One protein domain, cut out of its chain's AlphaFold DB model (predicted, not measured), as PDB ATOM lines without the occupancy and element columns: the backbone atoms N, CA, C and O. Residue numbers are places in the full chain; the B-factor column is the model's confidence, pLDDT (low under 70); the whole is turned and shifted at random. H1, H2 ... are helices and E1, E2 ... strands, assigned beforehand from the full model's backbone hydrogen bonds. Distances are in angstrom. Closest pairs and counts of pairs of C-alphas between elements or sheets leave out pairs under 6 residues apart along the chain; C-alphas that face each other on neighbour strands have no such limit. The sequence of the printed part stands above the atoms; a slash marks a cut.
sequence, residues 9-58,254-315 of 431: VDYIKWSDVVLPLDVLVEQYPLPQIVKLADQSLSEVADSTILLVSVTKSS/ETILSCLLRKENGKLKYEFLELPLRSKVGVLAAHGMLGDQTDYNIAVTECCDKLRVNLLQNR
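What this domain is: This is residues 9 to 58 and 254 to 315 of the 431 residues of the protein "CABIT domain-containing protein" of Branchiostoma floridae (UniProt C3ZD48). A strongly twisted sheet of six strands curls round the short helix H1, while the long helix H3 crosses the strands over one face of the sheet. The short helices H2 and H4 stand before and after H3 along the chain. The printed part has 112 residues, with four named helices and six named strands in the order E1 H1 E2 E3 E4 E5 E6 H2 H3 H4. The sheet, E1 E6 E2 E3 E4 E5, is antiparallel throughout, and the class is mixed, helices and strands. The whole is compact and rounded, with a radius of gyration of the C-alphas of 13.1 A and spans of 36 by 32 by 29 A.

Where its parts are: Find C-alpha 14 at (209.840, 174.230, 196.014), where E1, residues 14 to 20, begins and runs 15.2 A. H1, residues 21 to 27, follows over 10.1 A, then E2, residues 32 to 36, over 12.5 A. E3, residues 48 to 58, spans 25.2 A and bends by 78 degrees at residue 55. Look next for E4, residues 254 to 264, at 30.4 A, and E5, residues 267 to 276, at 27.9 A. E6, residues 282 to 286, measures 13.2 A and H2, residues 287 to 291, 6.3 A. H3, residues 294 to 307, starts at (196.268, 179.186, 200.756) and runs 20.1 A; H4, residues 309 to 314, runs 8.8 A to (202.895, 204.191, 192.620).

How they stand to each other: Start at edge strand E1, where N 15 and O 285 of E6 are 2.9 A apart, within hydrogen-bond range. N 284 of E6 and O 35 of E2 are 2.8 A apart. E1, H1 and E2 form a split strand-helix-strand unit, two strands of one sheet that follow each other among the strands with a helix between them along the chain and E6 between them in the sheet, and its crossover is right-handed. H1 is on the sheet; its closest C-alphas to E6 are Leu 21 and Gly 282, 6.4 A. In the hairpin E2 and E3, N 49 and O 34 are 2.8 A apart; between E3 and E4, N 50 and O 259 are 2.8 A apart; in the hairpin E4 and E5, N 269 and O 262 are 2.7 A apart. H2 is on the sheet, over none of its strands, at a height over the sheet of 7.9 A. H2 and H3 touch only at the corner, through residues 294 to 297 of H3, closest at the C-alphas of Gly 288 and Tyr 296, 5.2 A. H3, on the same face as H2, has a height over the sheet of 8.9 A; it lies over E4 and, only just, with 3 C-alphas, over E2, and runs across the strands at 86 degrees to E4 on the local plane. H3 and H4 on one face of the sheet make two layers with it, one layer of helices and one of strands. H4 is on the sheet, with the C-alphas of Val 52 in E3 and Val 309 closest, 7.2 A. H3 and H4 are close but not clearly touching, 8.0 A between the C-alphas of Cys 304 and Asn 310, at a steep tilt of 53 degrees, the same way. Every O i to N i+4 pair is within hydrogen-bond range in H1, H2 and H3; in H4 it is 1 of 2.

The domain as a whole: Look to Ser 58 and Thr 294 for the two C-alphas farthest apart, 36.8 A. Residues 59 to 253 are not printed, and C-alphas 58 and 254 are 9.1 A apart across this cut. Of the links that are printed whole, E2 to E3 is long, and the others are tight. Mean pLDDT of the printed part is 70.6; 54 residues are under 70, among them residues 38 to 46, 263 to 280 and 301 to 315.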
ATOM      1  N   VAL A   9     207.955 181.991 205.079       69.19
ATOM      2  CA  VAL A   9     208.763 181.658 203.894       69.19
ATOM      3  C   VAL A   9     209.418 180.270 204.013       69.19
ATOM      4  O   VAL A   9     209.688 179.633 203.000       69.19
ATOM      5  N   ASP A  10     209.616 179.762 205.235       73.06
ATOM      6  CA  ASP A  10     210.239 178.453 205.495       73.06
ATOM      7  C   ASP A  10     209.311 177.275 205.216       73.06
ATOM      8  O   ASP A  10     209.770 176.149 205.033       73.06
ATOM      9  N   TYR A  11     208.006 177.533 205.167       74.88
ATOM     10  CA  TYR A  11     206.995 176.525 204.869       74.88
ATOM     11  C   TYR A  11     206.730 176.394 203.363       74.88
ATOM     12  O   TYR A  11     205.943 175.543 202.944       74.88
ATOM     13  N   ILE A  12     207.395 177.212 202.537       82.06
ATOM     14  CA  ILE A  12     207.259 177.158 201.084       82.06
ATOM     15  C   ILE A  12     207.957 175.904 200.559       82.06
ATOM     16  O   ILE A  12     209.162 175.711 200.717       82.06
ATOM     17  N   LYS A  13     207.182 175.053 199.886       84.12
ATOM     18  CA  LYS A  13     207.692 173.879 199.176       84.12
ATOM     19  C   LYS A  13     208.081 174.265 197.754       84.12
ATOM     20  O   LYS A  13     207.257 174.801 197.016       84.12
ATOM     21  N   TRP A  14     209.293 173.924 197.341       88.19
ATOM     22  CA  TRP A  14     209.840 174.230 196.014       88.19
ATOM     23  C   TRP A  14     209.611 173.082 195.049       88.19
ATOM     24  O   TRP A  14     209.733 171.933 195.458       88.19
ATOM     25  N   SER A  15     209.236 173.388 193.809       84.56
ATOM     26  CA  SER A  15     209.206 172.396 192.733       84.56
ATOM     27  C   SER A  15     210.623 172.070 192.261       84.56
ATOM     28  O   SER A  15     211.536 172.869 192.459       84.56
ATOM     29  N   ASP A  16     210.788 170.929 191.594       81.56
ATOM     30  CA  ASP A  16     212.056 170.534 190.958       81.56
ATOM     31  C   ASP A  16     212.224 171.151 189.554       81.56
ATOM     32  O   ASP A  16     213.190 170.874 188.842       81.56
ATOM     33  N   VAL A  17     211.263 171.978 189.125       78.50
ATOM     34  CA  VAL A  17     211.236 172.579 187.791       78.50
ATOM     35  C   VAL A  17     211.950 173.925 187.830       78.50
ATOM     36  O   VAL A  17     211.473 174.880 188.445       78.50
ATOM     37  N   VAL A  18     213.083 174.003 187.133       83.62
ATOM     38  CA  VAL A  18     213.788 175.262 186.879       83.62
ATOM     39  C   VAL A  18     213.164 175.925 185.657       83.62
ATOM     40  O   VAL A  18     213.195 175.368 184.560       83.62
ATOM     41  N   LEU A  19     212.609 177.118 185.846       82.44
ATOM     42  CA  LEU A  19     212.040 177.929 184.779       82.44
ATOM     43  C   LEU A  19     212.916 179.158 184.518       82.44
ATOM     44  O   LEU A  19     213.413 179.765 185.471       82.44
ATOM     45  N   PRO A  20     213.092 179.553 183.248       82.88
ATOM     46  CA  PRO A  20     213.569 180.883 182.902       82.88
ATOM     47  C   PRO A  20     212.648 181.973 183.466       82.88
ATOM     48  O   PRO A  20     211.430 181.794 183.581       82.88
ATOM     49  N   LEU A  21     213.241 183.103 183.837       80.19
ATOM     50  CA  LEU A  21     212.537 184.182 184.524       80.19
ATOM     51  C   LEU A  21     211.480 184.873 183.639       80.19
ATOM     52  O   LEU A  21     210.413 185.238 184.130       80.19
ATOM     53  N   ASP A  22     211.756 185.008 182.342       79.19
ATOM     54  CA  ASP A  22     210.824 185.508 181.326       79.19
ATOM     55  C   ASP A  22     209.578 184.622 181.207       79.19
ATOM     56  O   ASP A  22     208.455 185.110 181.351       79.19
ATOM     57  N   VAL A  23     209.775 183.311 181.066       81.38
ATOM     58  CA  VAL A  23     208.695 182.319 180.978       81.38
ATOM     59  C   VAL A  23     207.801 182.358 182.221       81.38
ATOM     60  O   VAL A  23     206.575 182.298 182.113       81.38
ATOM     61  N   LEU A  24     208.394 182.480 183.411       83.06
ATOM     62  CA  LEU A  24     207.635 182.510 184.660       83.06
ATOM     63  C   LEU A  24     206.738 183.749 184.756       83.06
ATOM     64  O   LEU A  24     205.584 183.632 185.165       83.06
ATOM     65  N   VAL A  25     207.240 184.926 184.382       78.81
ATOM     66  CA  VAL A  25     206.464 186.174 184.467       78.81
ATOM     67  C   VAL A  25     205.380 186.265 183.393       78.81
ATOM     68  O   VAL A  25     204.339 186.878 183.633       78.81
ATOM     69  N   GLU A  26     205.571 185.627 182.239       79.56
ATOM     70  CA  GLU A  26     204.510 185.490 181.233       79.56
ATOM     71  C   GLU A  26     203.368 184.579 181.708       79.56
ATOM     72  O   GLU A  26     202.202 184.828 181.392       79.56
ATOM     73  N   GLN A  27     203.689 183.535 182.476       77.62
ATOM     74  CA  GLN A  27     202.716 182.535 182.925       77.62
ATOM     75  C   GLN A  27     202.020 182.901 184.240       77.62
ATOM     76  O   GLN A  27     200.854 182.547 184.431       77.62
ATOM     77  N   TYR A  28     202.706 183.606 185.145       76.69
ATOM     78  CA  TYR A  28     202.214 183.888 186.492       76.69
ATOM     79  C   TYR A  28     202.181 185.392 186.785       76.69
ATOM     80  O   TYR A  28     203.199 186.075 186.660       76.69
ATOM     81  N   PRO A  29     201.039 185.934 187.254       75.38
ATOM     82  CA  PRO A  29     200.942 187.345 187.592       75.38
ATOM     83  C   PRO A  29     201.816 187.667 188.808       75.38
ATOM     84  O   PRO A  29     201.731 186.999 189.835       75.38
ATOM     85  N   LEU A  30     202.631 188.715 188.707       76.44
ATOM     86  CA  LEU A  30     203.410 189.238 189.831       76.44
ATOM     87  C   LEU A  30     202.494 189.919 190.871       76.44
ATOM     88  O   LEU A  30     201.477 190.505 190.488       76.44
ATOM     89  N   PRO A  31     202.845 189.902 192.173       81.94
ATOM     90  CA  PRO A  31     204.102 189.425 192.760       81.94
ATOM     91  C   PRO A  31     204.147 187.911 193.041       81.94
ATOM     92  O   PRO A  31     203.122 187.307 193.344       81.94
ATOM     93  N   GLN A  32     205.340 187.304 192.980       83.94
ATOM     94  CA  GLN A  32     205.554 185.858 193.194       83.94
ATOM     95  C   GLN A  32     206.827 185.574 194.002       83.94
ATOM     96  O   GLN A  32     207.832 186.254 193.818       83.94
ATOM     97  N   ILE A  33     206.805 184.569 194.883       88.50
ATOM     98  CA  ILE A  33     207.989 184.112 195.625       88.50
ATOM     99  C   ILE A  33     208.622 182.936 194.879       88.50
ATOM    100  O   ILE A  33     207.991 181.896 194.692       88.50
ATOM    101  N   VAL A  34     209.886 183.088 194.497       89.25
ATOM    102  CA  VAL A  34     210.668 182.067 193.790       89.25
ATOM    103  C   VAL A  34     212.004 181.841 194.494       89.25
ATOM    104  O   VAL A  34     212.443 182.670 195.297       89.25
ATOM    105  N   LYS A  35     212.668 180.724 194.201       88.69
ATOM    106  CA  LYS A  35     214.029 180.456 194.684       88.69
ATOM    107  C   LYS A  35     215.007 180.522 193.518       88.69
ATOM    108  O   LYS A  35     214.750 179.930 192.473       88.69
ATOM    109  N   LEU A  36     216.113 181.243 193.679       83.19
ATOM    110  CA  LEU A  36     217.156 181.313 192.653       83.19
ATOM    111  C   LEU A  36     217.856 179.957 192.525       83.19
ATOM    112  O   LEU A  36     218.379 179.441 193.510       83.19
ATOM    113  N   ALA A  37     217.851 179.392 191.317       77.12
ATOM    114  CA  ALA A  37     218.475 178.103 191.011       77.12
ATOM    115  C   ALA A  37     219.872 178.254 190.388       77.12
ATOM    116  O   ALA A  37     220.619 177.283 190.287       77.12
ATOM    117  N   ASP A  38     220.208 179.458 189.922       68.62
ATOM    118  CA  ASP A  38     221.431 179.706 189.172       68.62
ATOM    119  C   ASP A  38     222.651 179.863 190.094       68.62
ATOM    120  O   ASP A  38     222.715 180.764 190.935       68.62
ATOM    121  N   GLN A  39     223.638 178.986 189.903       58.47
ATOM    122  CA  GLN A  39     224.909 178.994 190.631       58.47
ATOM    123  C   GLN A  39     225.868 180.088 190.143       58.47
ATOM    124  O   GLN A  39     226.836 180.396 190.837       58.47
ATOM    125  N   SER A  40     225.609 180.696 188.976       50.22
ATOM    126  CA  SER A  40     226.417 181.808 188.458       50.22
ATOM    127  C   SER A  40     226.324 183.068 189.333       50.22
ATOM    128  O   SER A  40     227.212 183.917 189.302       50.22
ATOM    129  N   LEU A  41     225.289 183.160 190.175       58.31
ATOM    130  CA  LEU A  41     225.049 184.253 191.114       58.31
ATOM    131  C   LEU A  41     225.539 183.874 192.521       58.31
ATOM    132  O   LEU A  41     224.744 183.801 193.455       58.31
ATOM    133  N   SER A  42     226.839 183.621 192.694       52.53
ATOM    134  CA  SER A  42     227.433 183.025 193.910       52.53
ATOM    135  C   SER A  42     227.061 183.691 195.249       52.53
ATOM    136  O   SER A  42     227.043 183.023 196.277       52.53
ATOM    137  N   GLU A  43     226.732 184.986 195.264       55.38
ATOM    138  CA  GLU A  43     226.333 185.733 196.475       55.38
ATOM    139  C   GLU A  43     224.847 185.569 196.856       55.38
ATOM    140  O   GLU A  43     224.446 185.857 197.991       55.38
ATOM    141  N   VAL A  44     224.009 185.158 195.902       59.38
ATOM    142  CA  VAL A  44     222.538 185.109 196.020       59.38
ATOM    143  C   VAL A  44     221.973 183.749 195.578       59.38
ATOM    144  O   VAL A  44     220.761 183.533 195.598       59.38
ATOM    145  N   ALA A  45     222.841 182.807 195.208       60.34
ATOM    146  CA  ALA A  45     222.485 181.444 194.849       60.34
ATOM    147  C   ALA A  45     221.672 180.788 195.972       60.34
ATOM    148  O   ALA A  45     221.874 181.068 197.157       60.34
ATOM    149  N   ASP A  46     220.692 179.968 195.588       68.38
ATOM    150  CA  ASP A  46     219.752 179.309 196.498       68.38
ATOM    151  C   ASP A  46     218.911 180.241 197.383       68.38
ATOM    152  O   ASP A  46     218.189 179.779 198.275       68.38
ATOM    153  N   SER A  47     218.948 181.551 197.146       78.75
ATOM    154  CA  SER A  47     218.194 182.485 197.966       78.75
ATOM    155  C   SER A  47     216.738 182.586 197.530       78.75
ATOM    156  O   SER A  47     216.400 182.543 196.344       78.75
ATOM    157  N   THR A  48     215.870 182.781 198.517       87.06
ATOM    158  CA  THR A  48     214.451 183.045 198.296       87.06
ATOM    159  C   THR A  48     214.244 184.515 197.955       87.06
ATOM    160  O   THR A  48     214.666 185.404 198.700       87.06
ATOM    161  N   ILE A  49     213.577 184.778 196.836       83.56
ATOM    162  CA  ILE A  49     213.322 186.125 196.332       83.56
ATOM    163  C   ILE A  49     211.827 186.338 196.085       83.56
ATOM    164  O   ILE A  49     211.112 185.440 195.644       83.56
ATOM    165  N   LEU A  50     211.351 187.550 196.352       82.50
ATOM    166  CA  LEU A  50     210.041 188.027 195.930       82.50
ATOM    167  C   LEU A  50     210.203 188.814 194.630       82.50
ATOM    168  O   LEU A  50     210.829 189.872 194.622       82.50
ATOM    169  N   LEU A  51     209.607 188.337 193.547       82.38
ATOM    170  CA  LEU A  51     209.441 189.080 192.303       82.38
ATOM    171  C   LEU A  51     208.278 190.059 192.477       82.38
ATOM    172  O   LEU A  51     207.168 189.640 192.799       82.38
ATOM    173  N   VAL A  52     208.523 191.355 192.296       75.12
ATOM    174  CA  VAL A  52     207.562 192.415 192.637       75.12
ATOM    175  C   VAL A  52     206.833 192.932 191.402       75.12
ATOM    176  O   VAL A  52     205.604 192.973 191.374       75.12
ATOM    177  N   SER A  53     207.582 193.360 190.387       72.31
ATOM    178  CA  SER A  53     207.024 193.936 189.160       72.31
ATOM    179  C   SER A  53     208.060 193.971 188.050       72.31
ATOM    180  O   SER A  53     209.247 194.140 188.327       72.31
ATOM    181  N   VAL A  54     207.597 193.928 186.804       71.12
ATOM    182  CA  VAL A  54     208.428 194.263 185.647       71.12
ATOM    183  C   VAL A  54     208.523 195.780 185.524       71.12
ATOM    184  O   VAL A  54     207.517 196.492 185.574       71.12
ATOM    185  N   THR A  55     209.739 196.279 185.377       67.44
ATOM    186  CA  THR A  55     210.076 197.687 185.225       67.44
ATOM    187  C   THR A  55     210.933 197.856 183.974       67.44
ATOM    188  O   THR A  55     211.445 196.896 183.402       67.44
ATOM    189  N   LYS A  56     211.047 199.094 183.491       70.12
ATOM    190  CA  LYS A  56     211.997 199.436 182.433       70.12
ATOM    191  C   LYS A  56     213.112 200.228 183.076       70.12
ATOM    192  O   LYS A  56     212.897 201.390 183.422       70.12
ATOM    193  N   SER A  57     214.263 199.593 183.230       67.00
ATOM    194  CA  SER A  57     215.447 200.213 183.810       67.00
ATOM    195  C   SER A  57     216.510 200.364 182.726       67.00
ATOM    196  O   SER A  57     216.625 199.535 181.824       67.00
ATOM    197  N   SER A  58     217.232 201.478 182.762       75.12
ATOM    198  CA  SER A  58     218.386 201.701 181.894       75.12
ATOM    199  C   SER A  58     219.637 201.327 182.674       75.12
ATOM    200  O   SER A  58     219.736 201.664 183.856       75.12
ATOM    201  N   GLU A 254     213.444 195.103 179.847       69.19
ATOM    202  CA  GLU A 254     212.505 194.791 180.906       69.19
ATOM    203  C   GLU A 254     213.287 194.082 182.003       69.19
ATOM    204  O   GLU A 254     213.986 193.097 181.757       69.19
ATOM    205  N   THR A 255     213.224 194.628 183.207       67.56
ATOM    206  CA  THR A 255     213.869 194.050 184.376       67.56
ATOM    207  C   THR A 255     212.834 193.813 185.443       67.56
ATOM    208  O   THR A 255     211.795 194.467 185.497       67.56
ATOM    209  N   ILE A 256     213.061 192.808 186.271       72.25
ATOM    210  CA  ILE A 256     212.175 192.509 187.379       72.25
ATOM    211  C   ILE A 256     212.765 193.145 188.619       72.25
ATOM    212  O   ILE A 256     213.855 192.786 189.069       72.25
ATOM    213  N   LEU A 257     212.000 194.070 189.194       71.94
ATOM    214  CA  LEU A 257     212.227 194.501 190.558       71.94
ATOM    215  C   LEU A 257     211.942 193.307 191.462       71.94
ATOM    216  O   LEU A 257     210.820 192.797 191.517       71.94
ATOM    217  N   SER A 258     212.970 192.866 192.161       73.56
ATOM    218  CA  SER A 258     212.930 191.738 193.074       73.56
ATOM    219  C   SER A 258     213.408 192.162 194.457       73.56
ATOM    220  O   SER A 258     214.088 193.177 194.632       73.56
ATOM    221  N   CYS A 259     213.009 191.403 195.466       71.56
ATOM    222  CA  CYS A 259     213.436 191.602 196.835       71.56
ATOM    223  C   CYS A 259     213.952 190.288 197.401       71.56
ATOM    224  O   CYS A 259     213.228 189.296 197.479       71.56
ATOM    225  N   LEU A 260     215.213 190.295 197.797       71.75
ATOM    226  CA  LEU A 260     215.861 189.193 198.464       71.75
ATOM    227  C   LEU A 260     215.359 189.084 199.903       71.75
ATOM    228  O   LEU A 260     215.393 190.060 200.656       71.75
ATOM    229  N   LEU A 261     214.911 187.886 200.272       77.25
ATOM    230  CA  LEU A 261     214.374 187.573 201.591       77.25
ATOM    231  C   LEU A 261     215.458 186.863 202.414       77.25
ATOM    232  O   LEU A 261     215.499 185.634 202.486       77.25
ATOM    233  N   ARG A 262     216.367 187.637 203.022       71.00
ATOM    234  CA  ARG A 262     217.445 187.103 203.875       71.00
ATOM    235  C   ARG A 262     217.011 187.053 205.334       71.00
ATOM    236  O   ARG A 262     216.309 187.936 205.815       71.00
ATOM    237  N   LYS A 263     217.469 186.042 206.069       69.62
ATOM    238  CA  LYS A 263     217.319 185.997 207.528       69.62
ATOM    239  C   LYS A 263     218.582 186.531 208.176       69.62
ATOM    240  O   LYS A 263     219.656 185.976 207.972       69.62
ATOM    241  N   GLU A 264     218.441 187.561 208.992       65.75
ATOM    242  CA  GLU A 264     219.543 188.124 209.762       65.75
ATOM    243  C   GLU A 264     219.041 188.404 211.184       65.75
ATOM    244  O   GLU A 264     218.012 189.053 211.373       65.75
ATOM    245  N   ASN A 265     219.722 187.858 212.197       63.56
ATOM    246  CA  ASN A 265     219.404 188.064 213.620       63.56
ATOM    247  C   ASN A 265     217.939 187.775 214.011       63.56
ATOM    248  O   ASN A 265     217.339 188.506 214.799       63.56
ATOM    249  N   GLY A 266     217.337 186.723 213.445       61.81
ATOM    250  CA  GLY A 266     215.944 186.369 213.741       61.81
ATOM    251  C   GLY A 266     214.921 187.366 213.187       61.81
ATOM    252  O   GLY A 266     213.790 187.398 213.665       61.81
ATOM    253  N   LYS A 267     215.293 188.167 212.179       62.38
ATOM    254  CA  LYS A 267     214.397 189.017 211.382       62.38
ATOM    255  C   LYS A 267     214.603 188.753 209.888       62.38
ATOM    256  O   LYS A 267     215.699 188.416 209.449       62.38
ATOM    257  N   LEU A 268     213.536 188.917 209.106       62.84
ATOM    258  CA  LEU A 268     213.627 188.964 207.646       62.84
ATOM    259  C   LEU A 268     214.138 190.345 207.232       62.84
ATOM    260  O   LEU A 268     213.473 191.354 207.475       62.84
ATOM    261  N   LYS A 269     215.316 190.370 206.618       65.00
ATOM    262  CA  LYS A 269     215.888 191.525 205.941       65.00
ATOM    263  C   LYS A 269     215.490 191.478 204.473       65.00
ATOM    264  O   LYS A 269     215.559 190.435 203.826       65.00
ATOM    265  N   TYR A 270     215.081 192.637 203.986       65.25
ATOM    266  CA  TYR A 270     214.623 192.851 202.628       65.25
ATOM    267  C   TYR A 270     215.679 193.654 201.888       65.25
ATOM    268  O   TYR A 270     215.994 194.775 202.287       65.25
ATOM    269  N   GLU A 271     216.229 193.083 200.828       60.25
ATOM    270  CA  GLU A 271     217.262 193.732 200.025       60.25
ATOM    271  C   GLU A 271     216.801 193.770 198.569       60.25
ATOM    272  O   GLU A 271     216.534 192.732 197.969       60.25
ATOM    273  N   PHE A 272     216.641 194.963 197.997       63.44
ATOM    274  CA  PHE A 272     216.155 195.089 196.625       63.44
ATOM    275  C   PHE A 272     217.235 194.705 195.611       63.44
ATOM    276  O   PHE A 272     218.434 194.921 195.807       63.44
ATOM    277  N   LEU A 273     216.791 194.105 194.516       63.59
ATOM    278  CA  LEU A 273     217.622 193.661 193.410       63.59
ATOM    279  C   LEU A 273     216.835 193.849 192.114       63.59
ATOM    280  O   LEU A 273     215.665 193.483 192.039       63.59
ATOM    281  N   GLU A 274     217.477 194.375 191.082       65.25
ATOM    282  CA  GLU A 274     216.927 194.354 189.730       65.25
ATOM    283  C   GLU A 274     217.543 193.179 188.968       65.25
ATOM    284  O   GLU A 274     218.765 193.047 188.909       65.25
ATOM    285  N   LEU A 275     216.692 192.309 188.422       69.19
ATOM    286  CA  LEU A 275     217.103 191.162 187.615       69.19
ATOM    287  C   LEU A 275     216.752 191.413 186.143       69.19
ATOM    288  O   LEU A 275     215.616 191.803 185.869       69.19
ATOM    289  N   PRO A 276     217.651 191.167 185.176       69.06
ATOM    290  CA  PRO A 276     217.299 191.276 183.764       69.06
ATOM    291  C   PRO A 276     216.276 190.193 183.401       69.06
ATOM    292  O   PRO A 276     216.532 189.013 183.649       69.06
ATOM    293  N   LEU A 277     215.137 190.559 182.797       69.69
ATOM    294  CA  LEU A 277     214.080 189.594 182.451       69.69
ATOM    295  C   LEU A 277     214.587 188.537 181.461       69.69
ATOM    296  O   LEU A 277     214.296 187.360 181.616       69.69
ATOM    297  N   ARG A 278     215.403 188.957 180.487       66.06
ATOM    298  CA  ARG A 278     215.999 188.088 179.455       66.06
ATOM    299  C   ARG A 278     217.311 187.426 179.886       66.06
ATOM    300  O   ARG A 278     218.061 186.926 179.046       66.06
ATOM    301  N   SER A 279     217.634 187.459 181.176       64.25
ATOM    302  CA  SER A 279     218.801 186.741 181.681       64.25
ATOM    303  C   SER A 279     218.554 185.231 181.653       64.25
ATOM    304  O   SER A 279     217.425 184.767 181.785       64.25
ATOM    305  N   LYS A 280     219.622 184.436 181.539       64.44
ATOM    306  CA  LYS A 280     219.556 182.967 181.662       64.44
ATOM    307  C   LYS A 280     219.318 182.494 183.107       64.44
ATOM    308  O   LYS A 280     219.547 181.325 183.405       64.44
ATOM    309  N   VAL A 281     218.901 183.391 184.001       70.44
ATOM    310  CA  VAL A 281     218.719 183.091 185.419       70.44
ATOM    311  C   VAL A 281     217.548 182.129 185.566       70.44
ATOM    312  O   VAL A 281     216.395 182.466 185.292       70.44
ATOM    313  N   GLY A 282     217.865 180.914 186.005       78.62
ATOM    314  CA  GLY A 282     216.880 179.901 186.350       78.62
ATOM    315  C   GLY A 282     216.303 180.136 187.743       78.62
ATOM    316  O   GLY A 282     217.034 180.423 188.699       78.62
ATOM    317  N   VAL A 283     214.990 179.970 187.875       85.88
ATOM    318  CA  VAL A 283     214.272 180.045 189.151       85.88
ATOM    319  C   VAL A 283     213.429 178.795 189.382       85.88
ATOM    320  O   VAL A 283     212.828 178.256 188.456       85.88
ATOM    321  N   LEU A 284     213.373 178.335 190.630       87.75
ATOM    322  CA  LEU A 284     212.458 177.282 191.063       87.75
ATOM    323  C   LEU A 284     211.131 177.913 191.476       87.75
ATOM    324  O   LEU A 284     211.084 178.772 192.366       87.75
ATOM    325  N   ALA A 285     210.048 177.455 190.852       85.69
ATOM    326  CA  ALA A 285     208.702 177.851 191.239       85.69
ATOM    327  C   ALA A 285     208.306 177.177 192.560       85.69
ATOM    328  O   ALA A 285     208.631 176.008 192.805       85.69
ATOM    329  N   ALA A 286     207.568 177.886 193.412       85.25
ATOM    330  CA  ALA A 286     206.948 177.274 194.578       85.25
ATOM    331  C   ALA A 286     205.772 176.379 194.150       85.25
ATOM    332  O   ALA A 286     204.983 176.746 193.282       85.25
ATOM    333  N   HIS A 287     205.581 175.237 194.813       81.12
ATOM    334  CA  HIS A 287     204.425 174.358 194.585       81.12
ATOM    335  C   HIS A 287     203.091 175.102 194.743       81.12
ATOM    336  O   HIS A 287     202.135 174.831 194.018       81.12
ATOM    337  N   GLY A 288     203.036 176.069 195.663       74.38
ATOM    338  CA  GLY A 288     201.862 176.913 195.870       74.38
ATOM    339  C   GLY A 288     201.499 177.792 194.672       74.38
ATOM    340  O   GLY A 288     200.324 178.107 194.519       74.38
ATOM    341  N   MET A 289     202.458 178.110 193.791       76.00
ATOM    342  CA  MET A 289     202.200 178.802 192.519       76.00
ATOM    343  C   MET A 289     201.492 177.897 191.510       76.00
ATOM    344  O   MET A 289     200.680 178.366 190.720       76.00
ATOM    345  N   LEU A 290     201.806 176.598 191.534       72.31
ATOM    346  CA  LEU A 290     201.289 175.611 190.584       72.31
ATOM    347  C   LEU A 290     199.901 175.082 190.979       72.31
ATOM    348  O   LEU A 290     199.167 174.602 190.121       72.31
ATOM    349  N   GLY A 291     199.554 175.144 192.270       65.00
ATOM    350  CA  GLY A 291     198.347 174.521 192.827       65.00
ATOM    351  C   GLY A 291     197.449 175.433 193.668       65.00
ATOM    352  O   GLY A 291     196.615 174.903 194.391       65.00
ATOM    353  N   ASP A 292     197.646 176.755 193.614       60.03
ATOM    354  CA  ASP A 292     196.885 177.780 194.355       60.03
ATOM    355  C   ASP A 292     196.691 177.451 195.851       60.03
ATOM    356  O   ASP A 292     195.583 177.282 196.363       60.03
ATOM    357  N   GLN A 293     197.807 177.307 196.573       68.38
ATOM    358  CA  GLN A 293     197.779 176.964 197.999       68.38
ATOM    359  C   GLN A 293     197.567 178.200 198.881       68.38
ATOM    360  O   GLN A 293     198.288 179.197 198.779       68.38
ATOM    361  N   THR A 294     196.621 178.107 199.819       66.12
ATOM    362  CA  THR A 294     196.268 179.186 200.756       66.12
ATOM    363  C   THR A 294     197.478 179.712 201.531       66.12
ATOM    364  O   THR A 294     197.658 180.925 201.622       66.12
ATOM    365  N   ASP A 295     198.343 178.823 202.018       66.81
ATOM    366  CA  ASP A 295     199.512 179.193 202.828       66.81
ATOM    367  C   ASP A 295     200.552 179.979 202.019       66.81
ATOM    368  O   ASP A 295     201.104 180.972 202.495       66.81
ATOM    369  N   TYR A 296     200.757 179.598 200.755       75.44
ATOM    370  CA  TYR A 296     201.624 180.328 199.831       75.44
ATOM    371  C   TYR A 296     201.082 181.736 199.557       75.44
ATOM    372  O   TYR A 296     201.813 182.722 199.645       75.44
ATOM    373  N   ASN A 297     199.776 181.852 199.314       70.81
ATOM    374  CA  ASN A 297     199.132 183.143 199.088       70.81
ATOM    375  C   ASN A 297     199.222 184.066 200.315       70.81
ATOM    376  O   ASN A 297     199.383 185.282 200.164       70.81
ATOM    377  N   ILE A 298     199.133 183.512 201.531       66.31
ATOM    378  CA  ILE A 298     199.346 184.268 202.773       66.31
ATOM    379  C   ILE A 298     200.799 184.753 202.848       66.31
ATOM    380  O   ILE A 298     201.012 185.937 203.108       66.31
ATOM    381  N   ALA A 299     201.777 183.896 202.538       69.56
ATOM    382  CA  ALA A 299     203.197 184.255 202.540       69.56
ATOM    383  C   ALA A 299     203.520 185.401 201.565       69.56
ATOM    384  O   ALA A 299     204.133 186.396 201.958       69.56
ATOM    385  N   VAL A 300     203.050 185.308 200.315       72.88
ATOM    386  CA  VAL A 300     203.219 186.372 199.307       72.88
ATOM    387  C   VAL A 300     202.596 187.679 199.799       72.88
ATOM    388  O   VAL A 300     203.228 188.736 199.724       72.88
ATOM    389  N   THR A 301     201.383 187.615 200.356       67.06
ATOM    390  CA  THR A 301     200.671 188.797 200.863       67.06
ATOM    391  C   THR A 301     201.413 189.442 202.034       67.06
ATOM    392  O   THR A 301     201.580 190.659 202.052       67.06
ATOM    393  N   GLU A 302     201.898 188.651 202.992       67.69
ATOM    394  CA  GLU A 302     202.639 189.152 204.152       67.69
ATOM    395  C   GLU A 302     203.942 189.848 203.735       67.69
ATOM    396  O   GLU A 302     204.253 190.936 204.232       67.69
ATOM    397  N   CYS A 303     204.681 189.272 202.781       67.44
ATOM    398  CA  CYS A 303     205.868 189.910 202.215       67.44
ATOM    399  C   CYS A 303     205.516 191.231 201.510       67.44
ATOM    400  O   CYS A 303     206.202 192.234 201.710       67.44
ATOM    401  N   CYS A 304     204.429 191.267 200.735       67.25
ATOM    402  CA  CYS A 304     203.995 192.473 200.027       67.25
ATOM    403  C   CYS A 304     203.529 193.593 200.970       67.25
ATOM    404  O   CYS A 304     203.852 194.762 200.735       67.25
ATOM    405  N   ASP A 305     202.805 193.240 202.036       64.00
ATOM    406  CA  ASP A 305     202.339 194.168 203.072       64.00
ATOM    407  C   ASP A 305     203.533 194.798 203.806       64.00
ATOM    408  O   ASP A 305     203.602 196.024 203.947       64.00
ATOM    409  N   LYS A 306     204.520 193.980 204.205       64.50
ATOM    410  CA  LYS A 306     205.748 194.453 204.873       64.50
ATOM    411  C   LYS A 306     206.586 195.365 203.978       64.50
ATOM    412  O   LYS A 306     207.124 196.361 204.455       64.50
ATOM    413  N   LEU A 307     206.654 195.061 202.684       58.44
ATOM    414  CA  LEU A 307     207.390 195.847 201.693       58.44
ATOM    415  C   LEU A 307     206.631 197.077 201.186       58.44
ATOM    416  O   LEU A 307     207.200 197.874 200.438       58.44
ATOM    417  N   ARG A 308     205.354 197.245 201.559       60.38
ATOM    418  CA  ARG A 308     204.476 198.292 201.018       60.38
ATOM    419  C   ARG A 308     204.519 198.322 199.482       60.38
ATOM    420  O   ARG A 308     204.586 199.394 198.884       60.38
ATOM    421  N   VAL A 309     204.465 197.156 198.832       51.09
ATOM    422  CA  VAL A 309     204.632 197.010 197.368       51.09
ATOM    423  C   VAL A 309     203.721 197.953 196.564       51.09
ATOM    424  O   VAL A 309     204.158 198.559 195.588       51.09
ATOM    425  N   ASN A 310     202.496 198.198 197.042       43.75
ATOM    426  CA  ASN A 310     201.553 199.146 196.432       43.75
ATOM    427  C   ASN A 310     202.051 200.610 196.417       43.75
ATOM    428  O   ASN A 310     201.645 201.396 195.564       43.75
ATOM    429  N   LEU A 311     202.913 201.018 197.352       39.09
ATOM    430  CA  LEU A 311     203.538 202.348 197.367       39.09
ATOM    431  C   LEU A 311     204.736 202.430 196.406       39.09
ATOM    432  O   LEU A 311     204.969 203.493 195.833       39.09
ATOM    433  N   LEU A 312     205.453 201.320 196.194       44.34
ATOM    434  CA  LEU A 312     206.575 201.224 195.252       44.34
ATOM    435  C   LEU A 312     206.091 201.240 193.795       44.34
ATOM    436  O   LEU A 312     206.653 201.958 192.971       44.34
ATOM    437  N   GLN A 313     204.980 200.560 193.501       48.34
ATOM    438  CA  GLN A 313     204.328 200.614 192.186       48.34
ATOM    439  C   GLN A 313     203.825 202.032 191.835       48.34
ATOM    440  O   GLN A 313     203.840 202.432 190.674       48.34
ATOM    441  N   ASN A 314     203.452 202.847 192.833       36.16
ATOM    442  CA  ASN A 314     202.895 204.191 192.620       36.16
ATOM    443  C   ASN A 314     203.933 205.327 192.491       36.16
ATOM    444  O   ASN A 314     203.581 206.403 192.009       36.16
ATOM    445  N   ARG A 315     205.201 205.137 192.890       39.03
ATOM    446  CA  ARG A 315     206.229 206.205 192.886       39.03
ATOM    447  C   ARG A 315     207.019 206.369 191.576       39.03
ATOM    448  O   ARG A 315     207.960 207.153 191.545       39.03
TER     449      ARG A 315